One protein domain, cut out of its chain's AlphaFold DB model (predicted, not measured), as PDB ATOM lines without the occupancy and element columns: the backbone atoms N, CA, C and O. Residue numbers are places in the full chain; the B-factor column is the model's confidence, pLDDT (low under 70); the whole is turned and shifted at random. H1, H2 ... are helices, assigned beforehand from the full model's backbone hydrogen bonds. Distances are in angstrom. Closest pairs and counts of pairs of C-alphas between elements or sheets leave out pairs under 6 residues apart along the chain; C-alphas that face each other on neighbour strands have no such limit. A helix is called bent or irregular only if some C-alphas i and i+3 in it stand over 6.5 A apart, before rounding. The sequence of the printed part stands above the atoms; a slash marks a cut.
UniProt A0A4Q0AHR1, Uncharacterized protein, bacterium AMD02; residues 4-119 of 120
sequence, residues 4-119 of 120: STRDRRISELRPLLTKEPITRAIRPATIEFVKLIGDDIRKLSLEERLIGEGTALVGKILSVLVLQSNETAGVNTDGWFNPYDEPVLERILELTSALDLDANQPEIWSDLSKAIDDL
ATOM      1  N   SER A   4      18.891 -17.134  17.018       81.50
ATOM      2  CA  SER A   4      18.729 -15.943  17.867       81.50
ATOM      3  C   SER A   4      18.606 -14.634  17.070       81.50
ATOM      4  O   SER A   4      17.771 -13.793  17.394       81.50
ATOM      5  N   THR A   5      19.378 -14.470  15.991       86.31
ATOM      6  CA  THR A   5      19.302 -13.271  15.135       86.31
ATOM      7  C   THR A   5      18.010 -13.255  14.316       86.31
ATOM      8  O   THR A   5      17.409 -12.197  14.141       86.31
ATOM      9  N   ARG A   6      17.549 -14.427  13.857       87.12
ATOM     10  CA  ARG A   6      16.281 -14.577  13.127       87.12
ATOM     11  C   ARG A   6      15.089 -14.188  13.987       87.12
ATOM     12  O   ARG A   6      14.291 -13.355  13.573       87.12
ATOM     13  N   ASP A   7      14.995 -14.766  15.180       88.50
ATOM     14  CA  ASP A   7      13.870 -14.544  16.089       88.50
ATOM     15  C   ASP A   7      13.787 -13.069  16.492       88.50
ATOM     16  O   ASP A   7      12.706 -12.475  16.501       88.50
ATOM     17  N   ARG A   8      14.948 -12.438  16.717       91.19
ATOM     18  CA  ARG A   8      15.030 -10.994  16.944       91.19
ATOM     19  C   ARG A   8      14.495 -10.209  15.749       91.19
ATOM     20  O   ARG A   8      13.682  -9.309  15.936       91.19
ATOM     21  N   ARG A   9      14.892 -10.572  14.526       94.31
ATOM     22  CA  ARG A   9      14.448  -9.882  13.309       94.31
ATOM     23  C   ARG A   9      12.943 -10.020  13.073       94.31
ATOM     24  O   ARG A   9      12.282  -9.034  12.772       94.31
ATOM     25  N   ILE A  10      12.381 -11.208  13.290       92.00
ATOM     26  CA  ILE A  10      10.929 -11.441  13.243       92.00
ATOM     27  C   ILE A  10      10.207 -10.554  14.270       92.00
ATOM     28  O   ILE A  10       9.183  -9.946  13.951       92.00
ATOM     29  N   SER A  11      10.750 -10.438  15.487       91.81
ATOM     30  CA  SER A  11      10.199  -9.570  16.534       91.81
ATOM     31  C   SER A  11      10.290  -8.077  16.197       91.81
ATOM     32  O   SER A  11       9.435  -7.317  16.640       91.81
ATOM     33  N   GLU A  12      11.304  -7.650  15.440       93.44
ATOM     34  CA  GLU A  12      11.446  -6.273  14.945       93.44
ATOM     35  C   GLU A  12      10.457  -5.970  13.804       93.44
ATOM     36  O   GLU A  12       9.889  -4.879  13.754       93.44
ATOM     37  N   LEU A  13      10.232  -6.930  12.898       93.94
ATOM     38  CA  LEU A  13       9.357  -6.768  11.731       93.94
ATOM     39  C   LEU A  13       7.870  -6.770  12.102       93.94
ATOM     40  O   LEU A  13       7.105  -5.977  11.560       93.94
ATOM     41  N   ARG A  14       7.443  -7.625  13.042       88.88
ATOM     42  CA  ARG A  14       6.019  -7.771  13.399       88.88
ATOM     43  C   ARG A  14       5.320  -6.445  13.728       88.88
ATOM     44  O   ARG A  14       4.307  -6.172  13.097       88.88
ATOM     45  N   PRO A  15       5.837  -5.591  14.632       89.44
ATOM     46  CA  PRO A  15       5.187  -4.324  14.957       89.44
ATOM     47  C   PRO A  15       5.099  -3.344  13.784       89.44
ATOM     48  O   PRO A  15       4.261  -2.452  13.819       89.44
ATOM     49  N   LEU A  16       5.982  -3.451  12.786       90.00
ATOM     50  CA  LEU A  16       5.924  -2.633  11.572       90.00
ATOM     51  C   LEU A  16       4.797  -3.113  10.652       90.00
ATOM     52  O   LEU A  16       4.057  -2.302  10.109       90.00
ATOM     53  N   LEU A  17       4.656  -4.432  10.527       89.69
ATOM     54  CA  LEU A  17       3.686  -5.103   9.662       89.69
ATOM     55  C   LEU A  17       2.278  -5.182  10.261       89.69
ATOM     56  O   LEU A  17       1.401  -5.774   9.649       89.69
ATOM     57  N   THR A  18       2.047  -4.640  11.456       84.12
ATOM     58  CA  THR A  18       0.720  -4.639  12.093       84.12
ATOM     59  C   THR A  18       0.191  -3.241  12.395       84.12
ATOM     60  O   THR A  18      -0.738  -3.097  13.185       84.12
ATOM     61  N   LYS A  19       0.815  -2.200  11.838       80.19
ATOM     62  CA  LYS A  19       0.427  -0.802  12.054       80.19
ATOM     63  C   LYS A  19      -0.227  -0.217  10.812       80.19
ATOM     64  O   LYS A  19       0.230  -0.452   9.699       80.19
ATOM     65  N   GLU A  20      -1.234   0.616  11.037       73.69
ATOM     66  CA  GLU A  20      -1.815   1.488  10.020       73.69
ATOM     67  C   GLU A  20      -1.121   2.869  10.011       73.69
ATOM     68  O   GLU A  20      -0.656   3.324  11.064       73.69
ATOM     69  N   PRO A  21      -1.061   3.566   8.858       74.25
ATOM     70  CA  PRO A  21      -1.543   3.133   7.546       74.25
ATOM     71  C   PRO A  21      -0.580   2.160   6.853       74.25
ATOM     72  O   PRO A  21       0.644   2.276   6.951       74.25
ATOM     73  N   ILE A  22      -1.153   1.228   6.099       79.06
ATOM     74  CA  ILE A  22      -0.423   0.265   5.276       79.06
ATOM     75  C   ILE A  22      -0.046   0.937   3.957       79.06
ATOM     76  O   ILE A  22      -0.902   1.454   3.246       79.06
ATOM     77  N   THR A  23       1.246   0.964   3.634       82.88
ATOM     78  CA  THR A  23       1.771   1.687   2.464       82.88
ATOM     79  C   THR A  23       2.808   0.857   1.719       82.88
ATOM     80  O   THR A  23       3.432  -0.031   2.289       82.88
ATOM     81  N   ARG A  24       3.103   1.191   0.458       86.38
ATOM     82  CA  ARG A  24       4.126   0.477  -0.334       86.38
ATOM     83  C   ARG A  24       5.521   0.466   0.315       86.38
ATOM     84  O   ARG A  24       6.340  -0.393   0.000       86.38
ATOM     85  N   ALA A  25       5.791   1.381   1.252       87.75
ATOM     86  CA  ALA A  25       7.052   1.451   1.990       87.75
ATOM     87  C   ALA A  25       7.319   0.221   2.877       87.75
ATOM     88  O   ALA A  25       8.478  -0.091   3.143       87.75
ATOM     89  N   ILE A  26       6.279  -0.496   3.315       88.56
ATOM     90  CA  ILE A  26       6.439  -1.712   4.127       88.56
ATOM     91  C   ILE A  26       6.620  -2.984   3.281       88.56
ATOM     92  O   ILE A  26       6.978  -4.019   3.837       88.56
ATOM     93  N   ARG A  27       6.466  -2.915   1.947       90.56
ATOM     94  CA  ARG A  27       6.668  -4.055   1.030       90.56
ATOM     95  C   ARG A  27       7.969  -4.822   1.300       90.56
ATOM     96  O   ARG A  27       7.902  -6.046   1.424       90.56
ATOM     97  N   PRO A  28       9.147  -4.171   1.426       93.50
ATOM     98  CA  PRO A  28      10.390  -4.901   1.671       93.50
ATOM     99  C   PRO A  28      10.356  -5.680   2.991       93.50
ATOM    100  O   PRO A  28      10.852  -6.802   3.052       93.50
ATOM    101  N   ALA A  29       9.723  -5.119   4.026       94.31
ATOM    102  CA  ALA A  29       9.562  -5.771   5.320       94.31
ATOM    103  C   ALA A  29       8.599  -6.966   5.244       94.31
ATOM    104  O   ALA A  29       8.869  -7.995   5.862       94.31
ATOM    105  N   THR A  30       7.517  -6.864   4.462       93.81
ATOM    106  CA  THR A  30       6.585  -7.976   4.219       93.81
ATOM    107  C   THR A  30       7.305  -9.137   3.543       93.81
ATOM    108  O   THR A  30       7.235 -10.269   4.018       93.81
ATOM    109  N   ILE A  31       8.066  -8.859   2.480       95.19
ATOM    110  CA  ILE A  31       8.831  -9.877   1.748       95.19
ATOM    111  C   ILE A  31       9.885 -10.524   2.644       95.19
ATOM    112  O   ILE A  31      10.014 -11.748   2.658       95.19
ATOM    113  N   GLU A  32      10.623  -9.716   3.406       96.25
ATOM    114  CA  GLU A  32      11.613 -10.226   4.351       96.25
ATOM    115  C   GLU A  32      10.956 -11.157   5.374       96.25
ATOM    116  O   GLU A  32      11.419 -12.278   5.575       96.25
ATOM    117  N   PHE A  33       9.841 -10.740   5.974       96.31
ATOM    118  CA  PHE A  33       9.116 -11.546   6.948       96.31
ATOM    119  C   PHE A  33       8.655 -12.886   6.363       96.31
ATOM    120  O   PHE A  33       8.902 -13.930   6.969       96.31
ATOM    121  N   VAL A  34       8.044 -12.879   5.175       96.00
ATOM    122  CA  VAL A  34       7.586 -14.105   4.505       96.00
ATOM    123  C   VAL A  34       8.754 -15.051   4.228       96.00
ATOM    124  O   VAL A  34       8.653 -16.241   4.527       96.00
ATOM    125  N   LYS A  35       9.893 -14.538   3.745       95.62
ATOM    126  CA  LYS A  35      11.103 -15.347   3.520       95.62
ATOM    127  C   LYS A  35      11.649 -15.948   4.815       95.62
ATOM    128  O   LYS A  35      11.983 -17.129   4.841       95.62
ATOM    129  N   LEU A  36      11.690 -15.178   5.904       95.69
ATOM    130  CA  LEU A  36      12.173 -15.662   7.202       95.69
ATOM    131  C   LEU A  36      11.319 -16.804   7.758       95.69
ATOM    132  O   LEU A  36      11.867 -17.773   8.285       95.69
ATOM    133  N   ILE A  37       9.995 -16.706   7.632       94.38
ATOM    134  CA  ILE A  37       9.086 -17.779   8.048       94.38
ATOM    135  C   ILE A  37       9.162 -18.967   7.078       94.38
ATOM    136  O   ILE A  37       9.187 -20.115   7.521       94.38
ATOM    137  N   GLY A  38       9.276 -18.716   5.771       92.38
ATOM    138  CA  GLY A  38       9.486 -19.750   4.757       92.38
ATOM    139  C   GLY A  38      10.746 -20.582   5.003       92.38
ATOM    140  O   GLY A  38      10.711 -21.808   4.901       92.38
ATOM    141  N   ASP A  39      11.838 -19.946   5.426       92.38
ATOM    142  CA  ASP A  39      13.060 -20.632   5.852       92.38
ATOM    143  C   ASP A  39      12.833 -21.554   7.054       92.38
ATOM    144  O   ASP A  39      13.548 -22.546   7.208       92.38
ATOM    145  N   ASP A  40      11.904 -21.231   7.954       91.06
ATOM    146  CA  ASP A  40      11.551 -22.095   9.083       91.06
ATOM    147  C   ASP A  40      10.669 -23.263   8.633       91.06
ATOM    148  O   ASP A  40      10.968 -24.399   8.999       91.06
ATOM    149  N   ILE A  41       9.705 -23.030   7.735       88.81
ATOM    150  CA  ILE A  41       8.905 -24.097   7.105       88.81
ATOM    151  C   ILE A  41       9.815 -25.117   6.399       88.81
ATOM    152  O   ILE A  41       9.600 -26.323   6.503       88.81
ATOM    153  N   ARG A  42      10.885 -24.663   5.731       86.69
ATOM    154  CA  ARG A  42      11.846 -25.544   5.034       86.69
ATOM    155  C   ARG A  42      12.604 -26.494   5.948       86.69
ATOM    156  O   ARG A  42      13.014 -27.555   5.485       86.69
ATOM    157  N   LYS A  43      12.815 -26.119   7.211       89.12
ATOM    158  CA  LYS A  43      13.512 -26.970   8.187       89.12
ATOM    159  C   LYS A  43      12.631 -28.109   8.687       89.12
ATOM    160  O   LYS A  43      13.176 -29.089   9.179       89.12
ATOM    161  N   LEU A  44      11.315 -27.967   8.553       87.06
ATOM    162  CA  LEU A  44      10.360 -29.000   8.908       87.06
ATOM    163  C   LEU A  44      10.356 -30.094   7.839       87.06
ATOM    164  O   LEU A  44      10.330 -29.811   6.633       87.06
ATOM    165  N   SER A  45      10.339 -31.337   8.300       87.12
ATOM    166  CA  SER A  45       9.963 -32.512   7.521       87.12
ATOM    167  C   SER A  45       8.517 -32.405   7.025       87.12
ATOM    168  O   SER A  45       7.734 -31.580   7.495       87.12
ATOM    169  N   LEU A  46       8.144 -33.243   6.054       82.31
ATOM    170  CA  LEU A  46       6.766 -33.272   5.561       82.31
ATOM    171  C   LEU A  46       5.775 -33.615   6.684       82.31
ATOM    172  O   LEU A  46       4.733 -32.983   6.779       82.31
ATOM    173  N   GLU A  47       6.124 -34.554   7.562       83.38
ATOM    174  CA  GLU A  47       5.301 -34.912   8.719       83.38
ATOM    175  C   GLU A  47       5.090 -33.700   9.643       83.38
ATOM    176  O   GLU A  47       3.953 -33.306   9.882       83.38
ATOM    177  N   GLU A  48       6.155 -33.005  10.053       86.00
ATOM    178  CA  GLU A  48       6.056 -31.807  10.911       86.00
ATOM    179  C   GLU A  48       5.242 -30.663  10.282       86.00
ATOM    180  O   GLU A  48       4.635 -29.858  10.997       86.00
ATOM    181  N   ARG A  49       5.211 -30.581   8.946       82.88
ATOM    182  CA  ARG A  49       4.351 -29.626   8.234       82.88
ATOM    183  C   ARG A  49       2.877 -30.011   8.311       82.88
ATOM    184  O   ARG A  49       2.048 -29.122   8.466       82.88
ATOM    185  N   LEU A  50       2.571 -31.303   8.202       76.81
ATOM    186  CA  LEU A  50       1.209 -31.830   8.108       76.81
ATOM    187  C   LEU A  50       0.514 -32.015   9.463       76.81
ATOM    188  O   LEU A  50      -0.705 -31.939   9.512       76.81
ATOM    189  N   ILE A  51       1.255 -32.278  10.546       71.62
ATOM    190  CA  ILE A  51       0.672 -32.642  11.855       71.62
ATOM    191  C   ILE A  51       1.058 -31.699  13.009       71.62
ATOM    192  O   ILE A  51       0.974 -32.086  14.176       71.62
ATOM    193  N   GLY A  52       1.498 -30.465  12.733       69.38
ATOM    194  CA  GLY A  52       1.889 -29.560  13.818       69.38
ATOM    195  C   GLY A  52       2.451 -28.198  13.415       69.38
ATOM    196  O   GLY A  52       1.716 -27.276  13.065       69.38
ATOM    197  N   GLU A  53       3.768 -28.031  13.569       78.88
ATOM    198  CA  GLU A  53       4.452 -26.728  13.567       78.88
ATOM    199  C   GLU A  53       4.310 -25.951  12.248       78.88
ATOM    200  O   GLU A  53       4.351 -24.716  12.257       78.88
ATOM    201  N   GLY A  54       4.094 -26.651  11.128       81.94
ATOM    202  CA  GLY A  54       3.886 -26.037   9.817       81.94
ATOM    203  C   GLY A  54       2.728 -25.048   9.804       81.94
ATOM    204  O   GLY A  54       2.898 -23.905   9.372       81.94
ATOM    205  N   THR A  55       1.569 -25.438  10.327       81.00
ATOM    206  CA  THR A  55       0.373 -24.592  10.253       81.00
ATOM    207  C   THR A  55       0.494 -23.346  11.121       81.00
ATOM    208  O   THR A  55       0.063 -22.262  10.730       81.00
ATOM    209  N   ALA A  56       1.181 -23.450  12.262       87.31
ATOM    210  CA  ALA A  56       1.488 -22.287  13.088       87.31
ATOM    211  C   ALA A  56       2.390 -21.280  12.352       87.31
ATOM    212  O   ALA A  56       2.240 -20.072  12.539       87.31
ATOM    213  N   LEU A  57       3.327 -21.745  11.520       89.94
ATOM    214  CA  LEU A  57       4.167 -20.875  10.692       89.94
ATOM    215  C   LEU A  57       3.376 -20.259   9.535       89.94
ATOM    216  O   LEU A  57       3.464 -19.050   9.321       89.94
ATOM    217  N   VAL A  58       2.551 -21.045   8.847       90.19
ATOM    218  CA  VAL A  58       1.673 -20.561   7.771       90.19
ATOM    219  C   VAL A  58       0.692 -19.508   8.283       90.19
ATOM    220  O   VAL A  58       0.569 -18.451   7.671       90.19
ATOM    221  N   GLY A  59       0.105 -19.703   9.466       89.50
ATOM    222  CA  GLY A  59      -0.764 -18.711  10.102       89.50
ATOM    223  C   GLY A  59      -0.071 -17.366  10.369       89.50
ATOM    224  O   GLY A  59      -0.706 -16.309  10.313       89.50
ATOM    225  N   LYS A  60       1.252 -17.353  10.602       91.38
ATOM    226  CA  LYS A  60       2.019 -16.098  10.721       91.38
ATOM    227  C   LYS A  60       2.105 -15.361   9.387       91.38
ATOM    228  O   LYS A  60       2.008 -14.140   9.392       91.38
ATOM    229  N   ILE A  61       2.314 -16.081   8.285       93.06
ATOM    230  CA  ILE A  61       2.326 -15.493   6.940       93.06
ATOM    231  C   ILE A  61       0.925 -14.978   6.607       93.06
ATOM    232  O   ILE A  61       0.780 -13.796   6.307       93.06
ATOM    233  N   LEU A  62      -0.095 -15.828   6.758       91.12
ATOM    234  CA  LEU A  62      -1.485 -15.503   6.453       91.12
ATOM    235  C   LEU A  62      -1.955 -14.245   7.192       91.12
ATOM    236  O   LEU A  62      -2.449 -13.316   6.568       91.12
ATOM    237  N   SER A  63      -1.740 -14.171   8.509       89.19
ATOM    238  CA  SER A  63      -2.163 -13.013   9.314       89.19
ATOM    239  C   SER A  63      -1.527 -11.694   8.874       89.19
ATOM    240  O   SER A  63      -2.201 -10.667   8.875       89.19
ATOM    241  N   VAL A  64      -0.247 -11.704   8.483       90.25
ATOM    242  CA  VAL A  64       0.398 -10.512   7.919       90.25
ATOM    243  C   VAL A  64      -0.216 -10.189   6.566       90.25
ATOM    244  O   VAL A  64      -0.624  -9.054   6.357       90.25
ATOM    245  N   LEU A  65      -0.303 -11.161   5.658       90.31
ATOM    246  CA  LEU A  65      -0.753 -10.898   4.296       90.31
ATOM    247  C   LEU A  65      -2.215 -10.448   4.230       90.31
ATOM    248  O   LEU A  65      -2.485  -9.531   3.476       90.31
ATOM    249  N   VAL A  66      -3.113 -10.995   5.055       88.12
ATOM    250  CA  VAL A  66      -4.518 -10.545   5.157       88.12
ATOM    251  C   VAL A  66      -4.626  -9.113   5.662       88.12
ATOM    252  O   VAL A  66      -5.491  -8.361   5.231       88.12
ATOM    253  N   LEU A  67      -3.767  -8.724   6.605       85.56
ATOM    254  CA  LEU A  67      -3.755  -7.347   7.080       85.56
ATOM    255  C   LEU A  67      -3.241  -6.407   5.987       85.56
ATOM    256  O   LEU A  67      -3.756  -5.308   5.839       85.56
ATOM    257  N   GLN A  68      -2.225  -6.846   5.239       83.81
ATOM    258  CA  GLN A  68      -1.641  -6.073   4.147       83.81
ATOM    259  C   GLN A  68      -2.494  -6.057   2.877       83.81
ATOM    260  O   GLN A  68      -2.363  -5.123   2.087       83.81
ATOM    261  N   SER A  69      -3.333  -7.071   2.664       79.50
ATOM    262  CA  SER A  69      -4.290  -7.108   1.572       79.50
ATOM    263  C   SER A  69      -5.463  -6.195   1.921       79.50
ATOM    264  O   SER A  69      -5.959  -6.144   3.045       79.50
ATOM    265  N   ASN A  70      -5.927  -5.437   0.936       66.88
ATOM    266  CA  ASN A  70      -7.012  -4.469   1.101       66.88
ATOM    267  C   ASN A  70      -8.385  -5.099   1.429       66.88
ATOM    268  O   ASN A  70      -9.397  -4.396   1.418       66.88
ATOM    269  N   GLU A  71      -8.458  -6.404   1.696       52.81
ATOM    270  CA  GLU A  71      -9.716  -7.127   1.873       52.81
ATOM    271  C   GLU A  71     -10.477  -6.746   3.153       52.81
ATOM    272  O   GLU A  71     -11.668  -7.041   3.245       52.81
ATOM    273  N   THR A  72      -9.866  -6.057   4.128       45.12
ATOM    274  CA  THR A  72     -10.501  -5.889   5.449       45.12
ATOM    275  C   THR A  72     -11.336  -4.633   5.706       45.12
ATOM    276  O   THR A  72     -12.198  -4.734   6.572       45.12
ATOM    277  N   ALA A  73     -11.208  -3.497   5.004       40.56
ATOM    278  CA  ALA A  73     -12.222  -2.419   5.048       40.56
ATOM    279  C   ALA A  73     -11.811  -1.175   4.246       40.56
ATOM    280  O   ALA A  73     -10.936  -0.434   4.671       40.56
ATOM    281  N   GLY A  74     -12.523  -0.903   3.147       45.69
ATOM    282  CA  GLY A  74     -13.115   0.392   2.751       45.69
ATOM    283  C   GLY A  74     -12.357   1.733   2.803       45.69
ATOM    284  O   GLY A  74     -12.953   2.729   2.400       45.69
ATOM    285  N   VAL A  75     -11.116   1.837   3.280       47.19
ATOM    286  CA  VAL A  75     -10.461   3.129   3.534       47.19
ATOM    287  C   VAL A  75      -8.943   3.030   3.342       47.19
ATOM    288  O   VAL A  75      -8.195   3.078   4.305       47.19
ATOM    289  N   ASN A  76      -8.467   2.878   2.103       45.41
ATOM    290  CA  ASN A  76      -7.218   3.502   1.630       45.41
ATOM    291  C   ASN A  76      -6.990   3.201   0.142       45.41
ATOM    292  O   ASN A  76      -6.910   2.055  -0.291       45.41
ATOM    293  N   THR A  77      -6.893   4.263  -0.651       47.97
ATOM    294  CA  THR A  77      -6.878   4.258  -2.121       47.97
ATOM    295  C   THR A  77      -5.509   3.995  -2.759       47.97
ATOM    296  O   THR A  77      -5.379   4.185  -3.960       47.97
ATOM    297  N   ASP A  78      -4.528   3.490  -2.009       55.91
ATOM    298  CA  ASP A  78      -3.209   3.093  -2.534       55.91
ATOM    299  C   ASP A  78      -2.962   1.598  -2.298       55.91
ATOM    300  O   ASP A  78      -1.949   1.194  -1.723       55.91
ATOM    301  N   GLY A  79      -3.927   0.763  -2.694       62.31
ATOM    302  CA  GLY A  79      -3.826  -0.691  -2.610       62.31
ATOM    303  C   GLY A  79      -2.630  -1.215  -3.382       62.31
ATOM    304  O   GLY A  79      -2.747  -1.506  -4.561       62.31
ATOM    305  N   TRP A  80      -1.478  -1.307  -2.726       79.50
ATOM    306  CA  TRP A  80      -0.230  -1.751  -3.339       79.50
ATOM    307  C   TRP A  80      -0.107  -3.271  -3.327       79.50
ATOM    308  O   TRP A  80       0.587  -3.823  -4.172       79.50
ATOM    309  N   PHE A  81      -0.760  -3.940  -2.373       85.50
ATOM    310  CA  PHE A  81      -0.825  -5.390  -2.315       85.50
ATOM    311  C   PHE A  81      -2.141  -5.848  -2.940       85.50
ATOM    312  O   PHE A  81      -3.204  -5.821  -2.323       85.50
ATOM    313  N   ASN A  82      -2.037  -6.203  -4.215       82.25
ATOM    314  CA  ASN A  82      -3.110  -6.739  -5.032       82.25
ATOM    315  C   ASN A  82      -2.513  -7.698  -6.088       82.25
ATOM    316  O   ASN A  82      -1.295  -7.665  -6.315       82.25
ATOM    317  N   PRO A  83      -3.337  -8.498  -6.788       84.00
ATOM    318  CA  PRO A  83      -2.852  -9.456  -7.784       84.00
ATOM    319  C   PRO A  83      -2.069  -8.843  -8.959       84.00
ATOM    320  O   PRO A  83      -1.283  -9.539  -9.598       84.00
ATOM    321  N   TYR A  84      -2.287  -7.565  -9.285       84.31
ATOM    322  CA  TYR A  84      -1.619  -6.883 -10.399       84.31
ATOM    323  C   TYR A  84      -0.230  -6.366 -10.016       84.31
ATOM    324  O   TYR A  84       0.713  -6.509 -10.795       84.31
ATOM    325  N   ASP A  85      -0.098  -5.771  -8.830       85.25
ATOM    326  CA  ASP A  85       1.158  -5.199  -8.336       85.25
ATOM    327  C   ASP A  85       2.058  -6.245  -7.656       85.25
ATOM    328  O   ASP A  85       3.280  -6.187  -7.791       85.25
ATOM    329  N   GLU A  86       1.474  -7.215  -6.944       90.81
ATOM    330  CA  GLU A  86       2.195  -8.222  -6.154       90.81
ATOM    331  C   GLU A  86       1.654  -9.652  -6.371       90.81
ATOM    332  O   GLU A  86       1.290 -10.336  -5.409       90.81
ATOM    333  N   PRO A  87       1.647 -10.171  -7.614       91.69
ATOM    334  CA  PRO A  87       1.049 -11.473  -7.942       91.69
ATOM    335  C   PRO A  87       1.631 -12.648  -7.141       91.69
ATOM    336  O   PRO A  87       0.935 -13.619  -6.856       91.69
ATOM    337  N   VAL A  88       2.913 -12.584  -6.765       95.62
ATOM    338  CA  VAL A  88       3.565 -13.651  -5.986       95.62
ATOM    339  C   VAL A  88       3.128 -13.618  -4.520       95.62
ATOM    340  O   VAL A  88       2.868 -14.672  -3.947       95.62
ATOM    341  N   LEU A  89       3.015 -12.431  -3.908       93.69
ATOM    342  CA  LEU A  89       2.501 -12.314  -2.538       93.69
ATOM    343  C   LEU A  89       1.027 -12.715  -2.476       93.69
ATOM    344  O   LEU A  89       0.630 -13.375  -1.521       93.69
ATOM    345  N   GLU A  90       0.254 -12.394  -3.514       92.44
ATOM    346  CA  GLU A  90      -1.142 -12.816  -3.629       92.44
ATOM    347  C   GLU A  90      -1.242 -14.340  -3.712       92.44
ATOM    348  O   GLU A  90      -1.975 -14.971  -2.956       92.44
ATOM    349  N   ARG A  91      -0.409 -14.967  -4.551       94.19
ATOM    350  CA  ARG A  91      -0.351 -16.427  -4.641       94.19
ATOM    351  C   ARG A  91       0.018 -17.076  -3.306       94.19
ATOM    352  O   ARG A  91      -0.513 -18.129  -2.964       94.19
ATOM    353  N   ILE A  92       0.927 -16.473  -2.543       94.94
ATOM    354  CA  ILE A  92       1.268 -16.949  -1.197       94.94
ATOM    355  C   ILE A  92       0.061 -16.804  -0.266       94.94
ATOM    356  O   ILE A  92      -0.241 -17.748   0.460       94.94
ATOM    357  N   LEU A  93      -0.658 -15.679  -0.305       92.62
ATOM    358  CA  LEU A  93      -1.888 -15.485   0.464       92.62
ATOM    359  C   LEU A  93      -2.917 -16.586   0.154       92.62
ATOM    360  O   LEU A  93      -3.390 -17.242   1.082       92.62
ATOM    361  N   GLU A  94      -3.182 -16.870  -1.123       91.19
ATOM    362  CA  GLU A  94      -4.078 -17.955  -1.552       91.19
ATOM    363  C   GLU A  94      -3.642 -19.320  -1.003       91.19
ATOM    364  O   GLU A  94      -4.433 -20.036  -0.390       91.19
ATOM    365  N   LEU A  95      -2.367 -19.678  -1.197       92.38
ATOM    366  CA  LEU A  95      -1.819 -20.969  -0.773       92.38
ATOM    367  C   LEU A  95      -1.861 -21.125   0.748       92.38
ATOM    368  O   LEU A  95      -2.222 -22.184   1.249       92.38
ATOM    369  N   THR A  96      -1.522 -20.070   1.492       90.75
ATOM    370  CA  THR A  96      -1.584 -20.086   2.960       90.75
ATOM    371  C   THR A  96      -3.009 -20.113   3.502       90.75
ATOM    372  O   THR A  96      -3.227 -20.716   4.547       90.75
ATOM    373  N   SER A  97      -3.973 -19.521   2.792       87.62
ATOM    374  CA  SER A  97      -5.401 -19.588   3.136       87.62
ATOM    375  C   SER A  97      -6.001 -20.969   2.865       87.62
ATOM    376  O   SER A  97      -6.926 -21.382   3.557       87.62
ATOM    377  N   ALA A  98      -5.489 -21.679   1.855       84.75
ATOM    378  CA  ALA A  98      -5.954 -23.010   1.472       84.75
ATOM    379  C   ALA A  98      -5.419 -24.137   2.373       84.75
ATOM    380  O   ALA A  98      -6.015 -25.213   2.411       84.75
ATOM    381  N   LEU A  99      -4.309 -23.900   3.083       82.94
ATOM    382  CA  LEU A  99      -3.730 -24.853   4.029       82.94
ATOM    383  C   LEU A  99      -4.578 -24.911   5.306       82.94
ATOM    384  O   LEU A  99      -4.364 -24.150   6.250       82.94
ATOM    385  N   ASP A 100      -5.540 -25.830   5.321       69.44
ATOM    386  CA  ASP A 100      -6.296 -26.182   6.522       69.44
ATOM    387  C   ASP A 100      -5.439 -27.034   7.480       69.44
ATOM    388  O   ASP A 100      -4.605 -27.833   7.047       69.44
ATOM    389  N   LEU A 101      -5.664 -26.876   8.789       57.12
ATOM    390  CA  LEU A 101      -4.955 -27.566   9.878       57.12
ATOM    391  C   LEU A 101      -5.024 -29.097   9.767       57.12
ATOM    392  O   LEU A 101      -4.117 -29.769  10.250       57.12
ATOM    393  N   ASP A 102      -6.061 -29.619   9.110       56.84
ATOM    394  CA  ASP A 102      -6.363 -31.050   9.039       56.84
ATOM    395  C   ASP A 102      -6.189 -31.654   7.627       56.84
ATOM    396  O   ASP A 102      -6.418 -32.852   7.422       56.84
ATOM    397  N   ALA A 103      -5.786 -30.859   6.626       61.81
ATOM    398  CA  ALA A 103      -5.733 -31.304   5.235       61.81
ATOM    399  C   ALA A 103      -4.336 -31.804   4.819       61.81
ATOM    400  O   ALA A 103      -3.356 -31.061   4.773       61.81
ATOM    401  N   ASN A 104      -4.246 -33.081   4.431       69.62
ATOM    402  CA  ASN A 104      -3.029 -33.664   3.862       69.62
ATOM    403  C   ASN A 104      -2.812 -33.208   2.404       69.62
ATOM    404  O   ASN A 104      -3.209 -33.911   1.476       69.62
ATOM    405  N   GLN A 105      -2.205 -32.032   2.215       79.88
ATOM    406  CA  GLN A 105      -2.028 -31.370   0.910       79.88
ATOM    407  C   GLN A 105      -0.540 -31.105   0.584       79.88
ATOM    408  O   GLN A 105      -0.082 -29.955   0.596       79.88
ATOM    409  N   PRO A 106       0.273 -32.149   0.332       82.81
ATOM    410  CA  PRO A 106       1.713 -32.012   0.089       82.81
ATOM    411  C   PRO A 106       2.053 -31.136  -1.130       82.81
ATOM    412  O   PRO A 106       3.077 -30.447  -1.132       82.81
ATOM    413  N   GLU A 107       1.198 -31.122  -2.151       87.81
ATOM    414  CA  GLU A 107       1.338 -30.283  -3.340       87.81
ATOM    415  C   GLU A 107       1.261 -28.787  -3.011       87.81
ATOM    416  O   GLU A 107       2.070 -28.010  -3.520       87.81
ATOM    417  N   ILE A 108       0.388 -28.385  -2.081       88.31
ATOM    418  CA  ILE A 108       0.242 -26.981  -1.674       88.31
ATOM    419  C   ILE A 108       1.480 -26.516  -0.900       88.31
ATOM    420  O   ILE A 108       1.957 -25.402  -1.109       88.31
ATOM    421  N   TRP A 109       2.076 -27.379  -0.071       87.31
ATOM    422  CA  TRP A 109       3.345 -27.082   0.605       87.31
ATOM    423  C   TRP A 109       4.512 -26.891  -0.368       87.31
ATOM    424  O   TRP A 109       5.377 -26.032  -0.147       87.31
ATOM    425  N   SER A 110       4.556 -27.696  -1.433       88.69
ATOM    426  CA  SER A 110       5.546 -27.557  -2.504       88.69
ATOM    427  C   SER A 110       5.358 -26.239  -3.256       88.69
ATOM    428  O   SER A 110       6.314 -25.475  -3.412       88.69
ATOM    429  N   ASP A 111       4.122 -25.933  -3.653       92.56
ATOM    430  CA  ASP A 111       3.780 -24.691  -4.350       92.56
ATOM    431  C   ASP A 111       4.058 -23.454  -3.492       92.56
ATOM    432  O   ASP A 111       4.619 -22.477  -3.987       92.56
ATOM    433  N   LEU A 112       3.749 -23.507  -2.193       92.75
ATOM    434  CA  LEU A 112       4.046 -22.435  -1.244       92.75
ATOM    435  C   LEU A 112       5.552 -22.198  -1.136       92.75
ATOM    436  O   LEU A 112       6.010 -21.059  -1.203       92.75
ATOM    437  N   SER A 113       6.331 -23.273  -1.004       91.06
ATOM    438  CA  SER A 113       7.790 -23.174  -0.905       91.06
ATOM    439  C   SER A 113       8.388 -22.507  -2.144       91.06
ATOM    440  O   SER A 113       9.246 -21.634  -2.002       91.06
ATOM    441  N   LYS A 114       7.888 -22.877  -3.330       94.12
ATOM    442  CA  LYS A 114       8.290 -22.301  -4.615       94.12
ATOM    443  C   LYS A 114       7.878 -20.835  -4.748       94.12
ATOM    444  O   LYS A 114       8.702 -20.009  -5.121       94.12
ATOM    445  N   ALA A 115       6.641 -20.488  -4.393       95.75
ATOM    446  CA  ALA A 115       6.176 -19.104  -4.444       95.75
ATOM    447  C   ALA A 115       7.015 -18.188  -3.533       95.75
ATOM    448  O   ALA A 115       7.346 -17.068  -3.915       95.75
ATOM    449  N   ILE A 116       7.429 -18.676  -2.358       94.94
ATOM    450  CA  ILE A 116       8.331 -17.939  -1.461       94.94
ATOM    451  C   ILE A 116       9.728 -17.745  -2.083       94.94
ATOM    452  O   ILE A 116      10.322 -16.683  -1.896       94.94
ATOM    453  N   ASP A 117      10.251 -18.727  -2.827       92.31
ATOM    454  CA  ASP A 117      11.521 -18.588  -3.565       92.31
ATOM    455  C   ASP A 117      11.442 -17.534  -4.676       92.31
ATOM    456  O   ASP A 117      12.408 -16.806  -4.907       92.31
ATOM    457  N   ASP A 118      10.283 -17.417  -5.324       93.94
ATOM    458  CA  ASP A 118      10.057 -16.476  -6.421       93.94
ATOM    459  C   ASP A 118       9.899 -15.012  -5.950       93.94
ATOM    460  O   ASP A 118       9.912 -14.090  -6.774       93.94
ATOM    461  N   LEU A 119       9.793 -14.761  -4.636       92.44
ATOM    462  CA  LEU A 119       9.706 -13.406  -4.085       92.44
ATOM    463  C   LEU A 119      10.988 -12.600  -4.347       92.44
ATOM    464  O   LEU A 119      12.089 -13.000  -3.953       92.44
TER     465      LEU A 119
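Overview. This is residues 4 to 119 of the 120 residues of an uncharacterized protein of bacterium AMD02 (UniProt A0A4Q0AHR1). Two long helices, H2 and H4, lie side by side in the middle; the hairpin of H5 and H6 packs obliquely over one side of this pair, and H1 packs on H2 from the opposite side. Short H3 sits at one end of the pair, and the long link from H4 to H5 loops out towards the other. The printed part has 116 residues, with six named helices, H1 to H6 in order, and no named strand: all helix. It is compact, with a radius of gyration of the C-alphas of 14.0 A and spans of 42 by 31 by 23 A.

Arrangement. H1, residues 4 to 13, forms a hairpin with H2, residues 24 to 43, the hub. They touch, closest at the C-alphas of Leu 13 and Ala 29, 6.5 A, at a shallow tilt of 34 degrees, only just short of steep. H3, residues 46 to 50, is close to but not clearly touching H4, residues 53 to 68. H2 and H4 touch at Val 34 and Ile 61, C-alphas 6.0 A apart, opposite ways at a shallow tilt of 9 degrees. H5, residues 87 to 98, touches H4 at a steep tilt of 51 degrees; the C-alphas of Leu 62 and Thr 96 are closest, 5.8 A. H6, residues 106 to 117, forms a hairpin with H5, closest at the C-alphas of Leu 95 and Leu 112, 6.1 A. With residues 113 to 117 alone, H6 touches H2, closest at the C-alphas of Lys 35 and Ile 116, 6.3 A. H1 and H4 are apart. Every O i to N i+4 pair is within hydrogen-bond range in H1, H3, H4, H5 and H6, and 13 of 16 in H2.

Along the chain. H1 begins at C-alpha 4, (18.729, -15.943, 17.867). H2 spans 30.2 A and is irregular, C-alphas 25 and 28 being 7.2 A apart; H4 spans 23.5 A. H6 ends at C-alpha 117, (11.521, -18.588, -3.565).

Size, cuts and confidence. The C-alphas farthest apart, of Glu 47 and Thr 77, are 42.4 A apart. The printed part has no cut; the link from H4 to H5 is long. pLDDT is under 70 at residues 52, 70 to 79 and 100 to 104.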